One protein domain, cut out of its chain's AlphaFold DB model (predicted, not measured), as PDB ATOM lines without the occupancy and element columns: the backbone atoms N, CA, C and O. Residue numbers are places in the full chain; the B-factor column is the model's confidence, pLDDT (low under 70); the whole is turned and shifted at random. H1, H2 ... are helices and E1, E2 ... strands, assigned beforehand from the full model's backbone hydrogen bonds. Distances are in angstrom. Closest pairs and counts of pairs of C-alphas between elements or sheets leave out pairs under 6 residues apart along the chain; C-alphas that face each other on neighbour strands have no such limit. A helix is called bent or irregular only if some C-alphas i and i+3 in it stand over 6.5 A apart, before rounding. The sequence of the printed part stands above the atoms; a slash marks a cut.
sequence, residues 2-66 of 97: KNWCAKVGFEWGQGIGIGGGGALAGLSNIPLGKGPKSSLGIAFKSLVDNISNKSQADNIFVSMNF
ATOM      1  N   LYS A   2      29.943  15.063 -49.380       94.31
ATOM      2  CA  LYS A   2      29.430  16.440 -49.594       94.31
ATOM      3  C   LYS A   2      30.491  17.452 -50.071       94.31
ATOM      4  O   LYS A   2      30.309  18.086 -51.100       94.31
ATOM      5  N   ASN A   3      31.640  17.519 -49.391       95.75
ATOM      6  CA  ASN A   3      32.748  18.403 -49.792       95.75
ATOM      7  C   ASN A   3      33.363  18.025 -51.149       95.75
ATOM      8  O   ASN A   3      33.849  18.885 -51.872       95.75
ATOM      9  N   TRP A   4      33.349  16.735 -51.497       96.75
ATOM     10  CA  TRP A   4      33.847  16.269 -52.788       96.75
ATOM     11  C   TRP A   4      32.907  16.685 -53.919       96.75
ATOM     12  O   TRP A   4      33.383  17.228 -54.906       96.75
ATOM     13  N   CYS A   5      31.591  16.515 -53.743       96.19
ATOM     14  CA  CYS A   5      30.581  16.992 -54.689       96.19
ATOM     15  C   CYS A   5      30.765  18.489 -54.971       96.19
ATOM     16  O   CYS A   5      30.915  18.873 -56.125       96.19
ATOM     17  N   ALA A   6      30.908  19.298 -53.915       96.00
ATOM     18  CA  ALA A   6      31.192  20.726 -54.049       96.00
ATOM     19  C   ALA A   6      32.483  21.007 -54.844       96.00
ATOM     20  O   ALA A   6      32.507  21.906 -55.677       96.00
ATOM     21  N   LYS A   7      33.546  20.216 -54.631       97.94
ATOM     22  CA  LYS A   7      34.828  20.371 -55.338       97.94
ATOM     23  C   LYS A   7      34.738  20.063 -56.837       97.94
ATOM     24  O   LYS A   7      35.469  20.673 -57.609       97.94
ATOM     25  N   VAL A   8      33.897  19.112 -57.244       97.94
ATOM     26  CA  VAL A   8      33.808  18.640 -58.643       97.94
ATOM     27  C   VAL A   8      32.604  19.199 -59.408       97.94
ATOM     28  O   VAL A   8      32.352  18.777 -60.531       97.94
ATOM     29  N   GLY A   9      31.858  20.138 -58.815       96.44
ATOM     30  CA  GLY A   9      30.672  20.737 -59.435       96.44
ATOM     31  C   GLY A   9      29.436  19.832 -59.435       96.44
ATOM     32  O   GLY A   9      28.546  20.019 -60.256       96.44
ATOM     33  N   PHE A  10      29.373  18.844 -58.538       95.69
ATOM     34  CA  PHE A  10      28.189  18.006 -58.343       95.69
ATOM     35  C   PHE A  10      27.330  18.502 -57.185       95.69
ATOM     36  O   PHE A  10      27.821  19.016 -56.177       95.69
ATOM     37  N   GLU A  11      26.035  18.235 -57.286       94.62
ATOM     38  CA  GLU A  11      25.084  18.463 -56.210       94.62
ATOM     39  C   GLU A  11      25.134  17.319 -55.192       94.62
ATOM     40  O   GLU A  11      25.114  16.133 -55.528       94.62
ATOM     41  N   TRP A  12      25.220  17.668 -53.907       95.56
ATOM     42  CA  TRP A  12      25.059  16.689 -52.837       95.56
ATOM     43  C   TRP A  12      23.577  16.358 -52.677       95.56
ATOM     44  O   TRP A  12      22.794  17.254 -52.376       95.56
ATOM     45  N   GLY A  13      23.217  15.085 -52.854       95.44
ATOM     46  CA  GLY A  13      21.847  14.604 -52.667       95.44
ATOM     47  C   GLY A  13      21.482  14.501 -51.189       95.44
ATOM     48  O   GLY A  13      20.749  15.332 -50.672       95.44
ATOM     49  N   GLN A  14      22.000  13.486 -50.495       97.19
ATOM     50  CA  GLN A  14      21.736  13.241 -49.076       97.19
ATOM     51  C   GLN A  14      22.738  12.214 -48.520       97.19
ATOM     52  O   GLN A  14      23.302  11.418 -49.271       97.19
ATOM     53  N   GLY A  15      22.953  12.190 -47.204       96.50
ATOM     54  CA  GLY A  15      23.699  11.130 -46.519       96.50
ATOM     55  C   GLY A  15      22.940  10.557 -45.331       96.50
ATOM     56  O   GLY A  15      22.093  11.233 -44.752       96.50
ATOM     57  N   ILE A  16      23.279   9.327 -44.942       96.69
ATOM     58  CA  ILE A  16      22.765   8.687 -43.726       96.69
ATOM     59  C   ILE A  16      23.938   8.353 -42.800       96.69
ATOM     60  O   ILE A  16      24.864   7.643 -43.190       96.69
ATOM     61  N   GLY A  17      23.880   8.834 -41.561       95.06
ATOM     62  CA  GLY A  17      24.727   8.398 -40.455       95.06
ATOM     63  C   GLY A  17      23.965   7.430 -39.551       95.06
ATOM     64  O   GLY A  17      22.892   7.767 -39.055       95.06
ATOM     65  N   ILE A  18      24.518   6.234 -39.326       94.12
ATOM     66  CA  ILE A  18      23.874   5.187 -38.520       94.12
ATOM     67  C   ILE A  18      24.669   4.948 -37.233       94.12
ATOM     68  O   ILE A  18      25.810   4.486 -37.260       94.12
ATOM     69  N   GLY A  19      24.038   5.233 -36.095       90.62
ATOM     70  CA  GLY A  19      24.513   4.907 -34.757       90.62
ATOM     71  C   GLY A  19      24.131   3.485 -34.340       90.62
ATOM     72  O   GLY A  19      23.047   2.988 -34.650       90.62
ATOM     73  N   GLY A  20      25.021   2.824 -33.601       85.94
ATOM     74  CA  GLY A  20      24.808   1.455 -33.118       85.94
ATOM     75  C   GLY A  20      26.089   0.643 -32.942       85.94
ATOM     76  O   GLY A  20      26.082  -0.359 -32.231       85.94
ATOM     77  N   GLY A  21      27.194   1.095 -33.544       86.00
ATOM     78  CA  GLY A  21      28.518   0.489 -33.383       86.00
ATOM     79  C   GLY A  21      28.517  -1.016 -33.662       86.00
ATOM     80  O   GLY A  21      27.778  -1.502 -34.518       86.00
ATOM     81  N   GLY A  22      29.312  -1.767 -32.896       84.06
ATOM     82  CA  GLY A  22      29.431  -3.221 -33.049       84.06
ATOM     83  C   GLY A  22      28.121  -3.996 -32.853       84.06
ATOM     84  O   GLY A  22      27.975  -5.084 -33.403       84.06
ATOM     85  N   ALA A  23      27.129  -3.436 -32.151       86.38
ATOM     86  CA  ALA A  23      25.845  -4.108 -31.967       86.38
ATOM     87  C   ALA A  23      25.061  -4.266 -33.281       86.38
ATOM     88  O   ALA A  23      24.299  -5.221 -33.406       86.38
ATOM     89  N   LEU A  24      25.287  -3.404 -34.284       88.81
ATOM     90  CA  LEU A  24      24.677  -3.558 -35.612       88.81
ATOM     91  C   LEU A  24      25.053  -4.889 -36.271       88.81
ATOM     92  O   LEU A  24      24.203  -5.508 -36.912       88.81
ATOM     93  N   ALA A  25      26.298  -5.344 -36.085       87.19
ATOM     94  CA  ALA A  25      26.784  -6.597 -36.658       87.19
ATOM     95  C   ALA A  25      26.019  -7.807 -36.101       87.19
ATOM     96  O   ALA A  25      25.645  -8.702 -36.854       87.19
ATOM     97  N   GLY A  26      25.690  -7.784 -34.804       86.50
ATOM     98  CA  GLY A  26      24.891  -8.826 -34.151       86.50
ATOM     99  C   GLY A  26      23.432  -8.889 -34.611       86.50
ATOM    100  O   GLY A  26      22.728  -9.843 -34.293       86.50
ATOM    101  N   LEU A  27      22.963  -7.894 -35.370       88.38
ATOM    102  CA  LEU A  27      21.607  -7.851 -35.912       88.38
ATOM    103  C   LEU A  27      21.568  -8.157 -37.410       88.38
ATOM    104  O   LEU A  27      20.555  -7.865 -38.042       88.38
ATOM    105  N   SER A  28      22.632  -8.700 -38.011       87.75
ATOM    106  CA  SER A  28      22.723  -8.987 -39.456       87.75
ATOM    107  C   SER A  28      21.484  -9.704 -40.010       87.75
ATOM    108  O   SER A  28      20.962  -9.291 -41.041       87.75
ATOM    109  N   ASN A  29      20.946 -10.670 -39.261       91.88
ATOM    110  CA  ASN A  29      19.794 -11.488 -39.650       91.88
ATOM    111  C   ASN A  29      18.433 -10.775 -39.537       91.88
ATOM    112  O   ASN A  29      17.424 -11.310 -39.987       91.88
ATOM    113  N   ILE A  30      18.370  -9.586 -38.927       91.31
ATOM    114  CA  ILE A  30      17.128  -8.810 -38.834       91.31
ATOM    115  C   ILE A  30      16.969  -7.975 -40.111       91.31
ATOM    116  O   ILE A  30      17.858  -7.163 -40.406       91.31
ATOM    117  N   PRO A  31      15.843  -8.106 -40.840       93.50
ATOM    118  CA  PRO A  31      15.577  -7.294 -42.019       93.50
ATOM    119  C   PRO A  31      15.583  -5.793 -41.714       93.50
ATOM    120  O   PRO A  31      15.196  -5.346 -40.629       93.50
ATOM    121  N   LEU A  32      15.994  -4.998 -42.700       93.12
ATOM    122  CA  LEU A  32      15.893  -3.543 -42.635       93.12
ATOM    123  C   LEU A  32      14.428  -3.122 -42.422       93.12
ATOM    124  O   LEU A  32      13.514  -3.717 -42.987       93.12
ATOM    125  N   GLY A  33      14.187  -2.110 -41.585       94.12
ATOM    126  CA  GLY A  33      12.828  -1.646 -41.297       94.12
ATOM    127  C   GLY A  33      12.062  -2.492 -40.272       94.12
ATOM    128  O   GLY A  33      10.920  -2.167 -39.954       94.12
ATOM    129  N   LYS A  34      12.668  -3.546 -39.709       93.56
ATOM    130  CA  LYS A  34      12.048  -4.398 -38.683       93.56
ATOM    131  C   LYS A  34      12.794  -4.328 -37.353       93.56
ATOM    132  O   LYS A  34      14.011  -4.148 -37.308       93.56
ATOM    133  N   GLY A  35      12.045  -4.495 -36.261       92.12
ATOM    134  CA  GLY A  35      12.588  -4.561 -34.904       92.12
ATOM    135  C   GLY A  35      13.523  -3.381 -34.591       92.12
ATOM    136  O   GLY A  35      13.175  -2.239 -34.900       92.12
ATOM    137  N   PRO A  36      14.733  -3.629 -34.055       92.38
ATOM    138  CA  PRO A  36      15.696  -2.568 -33.759       92.38
ATOM    139  C   PRO A  36      16.192  -1.767 -34.971       92.38
ATOM    140  O   PRO A  36      16.774  -0.699 -34.794       92.38
ATOM    141  N   LYS A  37      15.977  -2.259 -36.199       94.19
ATOM    142  CA  LYS A  37      16.351  -1.583 -37.451       94.19
ATOM    143  C   LYS A  37      15.189  -0.811 -38.090       94.19
ATOM    144  O   LYS A  37      15.288  -0.429 -39.257       94.19
ATOM    145  N   SER A  38      14.080  -0.588 -37.383       94.38
ATOM    146  CA  SER A  38      12.921   0.113 -37.954       94.38
ATOM    147  C   SER A  38      13.226   1.560 -38.354       94.38
ATOM    148  O   SER A  38      12.906   1.949 -39.476       94.38
ATOM    149  N   SER A  39      13.939   2.319 -37.514       93.50
ATOM    150  CA  SER A  39      14.404   3.683 -37.828       93.50
ATOM    151  C   SER A  39      15.306   3.732 -39.063       93.50
ATOM    152  O   SER A  39      15.203   4.653 -39.871       93.50
ATOM    153  N   LEU A  40      16.146   2.711 -39.256       94.88
ATOM    154  CA  LEU A  40      17.008   2.601 -40.431       94.88
ATOM    155  C   LEU A  40      16.158   2.440 -41.696       94.88
ATOM    156  O   LEU A  40      16.415   3.120 -42.679       94.88
ATOM    157  N   GLY A  41      15.115   1.605 -41.671       95.81
ATOM    158  CA  GLY A  41      14.225   1.444 -42.827       95.81
ATOM    159  C   GLY A  41      13.573   2.753 -43.272       95.81
ATOM    160  O   GLY A  41      13.504   3.020 -44.467       95.81
ATOM    161  N   ILE A  42      13.170   3.600 -42.321       96.06
ATOM    162  CA  ILE A  42      12.616   4.931 -42.614       96.06
ATOM    163  C   ILE A  42      13.679   5.832 -43.256       96.06
ATOM    164  O   ILE A  42      13.411   6.456 -44.281       96.06
ATOM    165  N   ALA A  43      14.894   5.859 -42.703       97.25
ATOM    166  CA  ALA A  43      15.993   6.656 -43.250       97.25
ATOM    167  C   ALA A  43      16.369   6.228 -44.677       97.25
ATOM    168  O   ALA A  43      16.514   7.068 -45.562       97.25
ATOM    169  N   PHE A  44      16.476   4.918 -44.918       97.00
ATOM    170  CA  PHE A  44      16.760   4.380 -46.247       97.00
ATOM    171  C   PHE A  44      15.630   4.655 -47.233       97.00
ATOM    172  O   PHE A  44      15.914   4.984 -48.379       97.00
ATOM    173  N   LYS A  45      14.366   4.576 -46.799       97.38
ATOM    174  CA  LYS A  45      13.232   4.950 -47.646       97.38
ATOM    175  C   LYS A  45      13.321   6.415 -48.074       97.38
ATOM    176  O   LYS A  45      13.250   6.683 -49.263       97.38
ATOM    177  N   SER A  46      13.587   7.332 -47.140       97.25
ATOM    178  CA  SER A  46      13.778   8.751 -47.474       97.25
ATOM    179  C   SER A  46      14.919   8.963 -48.471       97.25
ATOM    180  O   SER A  46      14.767   9.748 -49.401       97.25
ATOM    181  N   LEU A  47      16.035   8.246 -48.317       97.19
ATOM    182  CA  LEU A  47      17.147   8.333 -49.262       97.19
ATOM    183  C   LEU A  47      16.770   7.806 -50.653       97.19
ATOM    184  O   LEU A  47      17.106   8.439 -51.648       97.19
ATOM    185  N   VAL A  48      16.065   6.674 -50.733       97.38
ATOM    186  CA  VAL A  48      15.576   6.108 -52.003       97.38
ATOM    187  C   VAL A  48      14.610   7.066 -52.692       97.38
ATOM    188  O   VAL A  48      14.752   7.309 -53.892       97.38
ATOM    189  N   ASP A  49      13.670   7.641 -51.944       97.75
ATOM    190  CA  ASP A  49      12.711   8.612 -52.467       97.75
ATOM    191  C   ASP A  49      13.444   9.851 -53.011       97.75
ATOM    192  O   ASP A  49      13.140  10.317 -54.110       97.75
ATOM    193  N   ASN A  50      14.471  10.340 -52.308       97.00
ATOM    194  CA  ASN A  50      15.245  11.496 -52.762       97.00
ATOM    195  C   ASN A  50      16.101  11.203 -54.000       97.00
ATOM    196  O   ASN A  50      16.133  11.995 -54.941       97.00
ATOM    197  N   ILE A  51      16.747  10.036 -54.052       95.94
ATOM    198  CA  ILE A  51      17.496   9.596 -55.238       95.94
ATOM    199  C   ILE A  51      16.560   9.479 -56.447       95.94
ATOM    200  O   ILE A  51      16.896   9.951 -57.533       95.94
ATOM    201  N   SER A  52      15.377   8.888 -56.259       97.75
ATOM    202  CA  SER A  52      14.406   8.656 -57.338       97.75
ATOM    203  C   SER A  52      13.863   9.962 -57.917       97.75
ATOM    204  O   SER A  52      13.674  10.072 -59.127       97.75
ATOM    205  N   ASN A  53      13.672  10.972 -57.067       97.00
ATOM    206  CA  ASN A  53      13.199  12.297 -57.466       97.00
ATOM    207  C   ASN A  53      14.328  13.265 -57.853       97.00
ATOM    208  O   ASN A  53      14.046  14.413 -58.190       97.00
ATOM    209  N   LYS A  54      15.597  12.824 -57.808       95.19
ATOM    210  CA  LYS A  54      16.787  13.676 -57.992       95.19
ATOM    211  C   LYS A  54      16.767  14.911 -57.081       95.19
ATOM    212  O   LYS A  54      17.197  15.989 -57.482       95.19
ATOM    213  N   SER A  55      16.240  14.761 -55.870       95.25
ATOM    214  CA  SER A  55      16.134  15.847 -54.902       95.25
ATOM    215  C   SER A  55      17.337  15.883 -53.966       95.25
ATOM    216  O   SER A  55      18.017  14.884 -53.712       95.25
ATOM    217  N   GLN A  56      17.578  17.072 -53.422       95.50
ATOM    218  CA  GLN A  56      18.519  17.283 -52.335       95.50
ATOM    219  C   GLN A  56      17.774  17.287 -51.002       95.50
ATOM    220  O   GLN A  56      16.641  17.761 -50.909       95.50
ATOM    221  N   ALA A  57      18.422  16.777 -49.964       96.31
ATOM    222  CA  ALA A  57      17.897  16.773 -48.613       96.31
ATOM    223  C   ALA A  57      19.027  16.793 -47.578       96.31
ATOM    224  O   ALA A  57      20.177  16.427 -47.842       96.31
ATOM    225  N   ASP A  58      18.677  17.195 -46.359       96.25
ATOM    226  CA  ASP A  58      19.608  17.171 -45.241       96.25
ATOM    227  C   ASP A  58      20.008  15.749 -44.852       96.25
ATOM    228  O   ASP A  58      19.260  14.779 -45.022       96.25
ATOM    229  N   ASN A  59      21.216  15.630 -44.302       96.94
ATOM    230  CA  ASN A  59      21.729  14.353 -43.827       96.94
ATOM    231  C   ASN A  59      20.857  13.813 -42.689       96.94
ATOM    232  O   ASN A  59      20.546  14.523 -41.734       96.94
ATOM    233  N   ILE A  60      20.538  12.525 -42.757       97.31
ATOM    234  CA  ILE A  60      19.769  11.829 -41.733       97.31
ATOM    235  C   ILE A  60      20.736  11.174 -40.751       97.31
ATOM    236  O   ILE A  60      21.590  10.384 -41.146       97.31
ATOM    237  N   PHE A  61      20.569  11.445 -39.460       96.25
ATOM    238  CA  PHE A  61      21.283  10.741 -38.397       96.25
ATOM    239  C   PHE A  61      20.291   9.903 -37.602       96.25
ATOM    240  O   PHE A  61      19.369  10.433 -36.986       96.25
ATOM    241  N   VAL A  62      20.470   8.586 -37.619       95.06
ATOM    242  CA  VAL A  62      19.586   7.641 -36.928       95.06
ATOM    243  C   VAL A  62      20.390   6.688 -36.071       95.06
ATOM    244  O   VAL A  62      21.488   6.279 -36.431       95.06
ATOM    245  N   SER A  63      19.824   6.298 -34.936       91.69
ATOM    246  CA  SER A  63      20.331   5.190 -34.129       91.69
ATOM    247  C   SER A  63      19.367   4.016 -34.197       91.69
ATOM    248  O   SER A  63      18.182   4.181 -34.502       91.69
ATOM    249  N   MET A  64      19.871   2.817 -33.911       90.19
ATOM    250  CA  MET A  64      19.012   1.649 -33.740       90.19
ATOM    251  C   MET A  64      17.996   1.870 -32.619       90.19
ATOM    252  O   MET A  64      18.318   2.416 -31.563       90.19
ATOM    253  N   ASN A  65      16.797   1.336 -32.816       90.44
ATOM    254  CA  ASN A  65      15.741   1.300 -31.812       90.44
ATOM    255  C   ASN A  65      15.994   0.141 -30.839       90.44
ATOM    256  O   ASN A  65      15.263  -0.848 -30.817       90.44
ATOM    257  N   PHE A  66      17.087   0.235 -30.080       88.75
ATOM    258  CA  PHE A  66      17.526  -0.815 -29.169       88.75
ATOM    259  C   PHE A  66      17.473  -0.356 -27.705       88.75
ATOM    260  O   PHE A  66      18.121   0.632 -27.352       88.75
TER     261      PHE A  66
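AT A GLANCE: This is residues 2 to 66 of the 97 residues of an uncharacterized protein of Clostridiales bacterium (UniProt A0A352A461). A parallel ribbon of two short strands, E1 and E2, has one long helix, H3, packed over one of its faces and running back along it, while the short helices H1 and H2 lie at opposite ends of this long, thin model. The printed part has 65 residues, with three named helices and two named strands in the order H1, E1, H2, H3, E2. The class is mostly helix, and the whole is loose, with a radius of gyration of the C-alphas of 13.7 A and spans of 39 by 23 by 16 A.

IN THESE COORDINATES: E1 is residues 16 to 19, 9.9 A long, from C-alpha 16 at (22.765, 8.687, -43.726). E2 is residues 60 to 63, 10.1 A long, ending at C-alpha 63 at (20.331, 5.190, -34.129). H3, residues 35 to 52, measures 26.1 A and is irregular: C-alphas 36 and 39 are 7.6 A apart. H2 is residues 21 to 27, 11.1 A, and H1 is residues 2 to 8, 10.3 A, from C-alpha 2 at (29.430, 16.440, -49.594).

HOW THE PARTS SIT: E1 and E2 are parallel at 19 degrees, with N 17 and O 60 within hydrogen-bond range at 2.8 A and N 62 and O 17 at 2.9 A. E1, H2, H3 and E2 form a strand-helix-strand unit, two parallel neighbour strands with helices between, whose crossover is left-handed. H3 touches E2, the closest C-alphas being those of Ala 43 and Ile 60, 6.6 A. It touches E1 too, at Ile 16 and Ala 43, whose C-alphas are 7.1 A apart. H2 and H3 are near each other, with 5 pairs of C-alphas within 10 A. H1 is apart from H2, H3 and E2. Every O i to N i+4 pair is within hydrogen-bond range in H1, 12 of 14 in H3 and 0 of 3 in H2, where 4 of 4 O i to N i+3 pairs are.

THE WHOLE: The C-alphas farthest apart, of Gly 9 and Gly 35, are 39.6 A apart. The printed part has no cut and no long link; the link from E1 to H2 is tight. Mean pLDDT of the printed part is 94.0, and no printed residue is under 70.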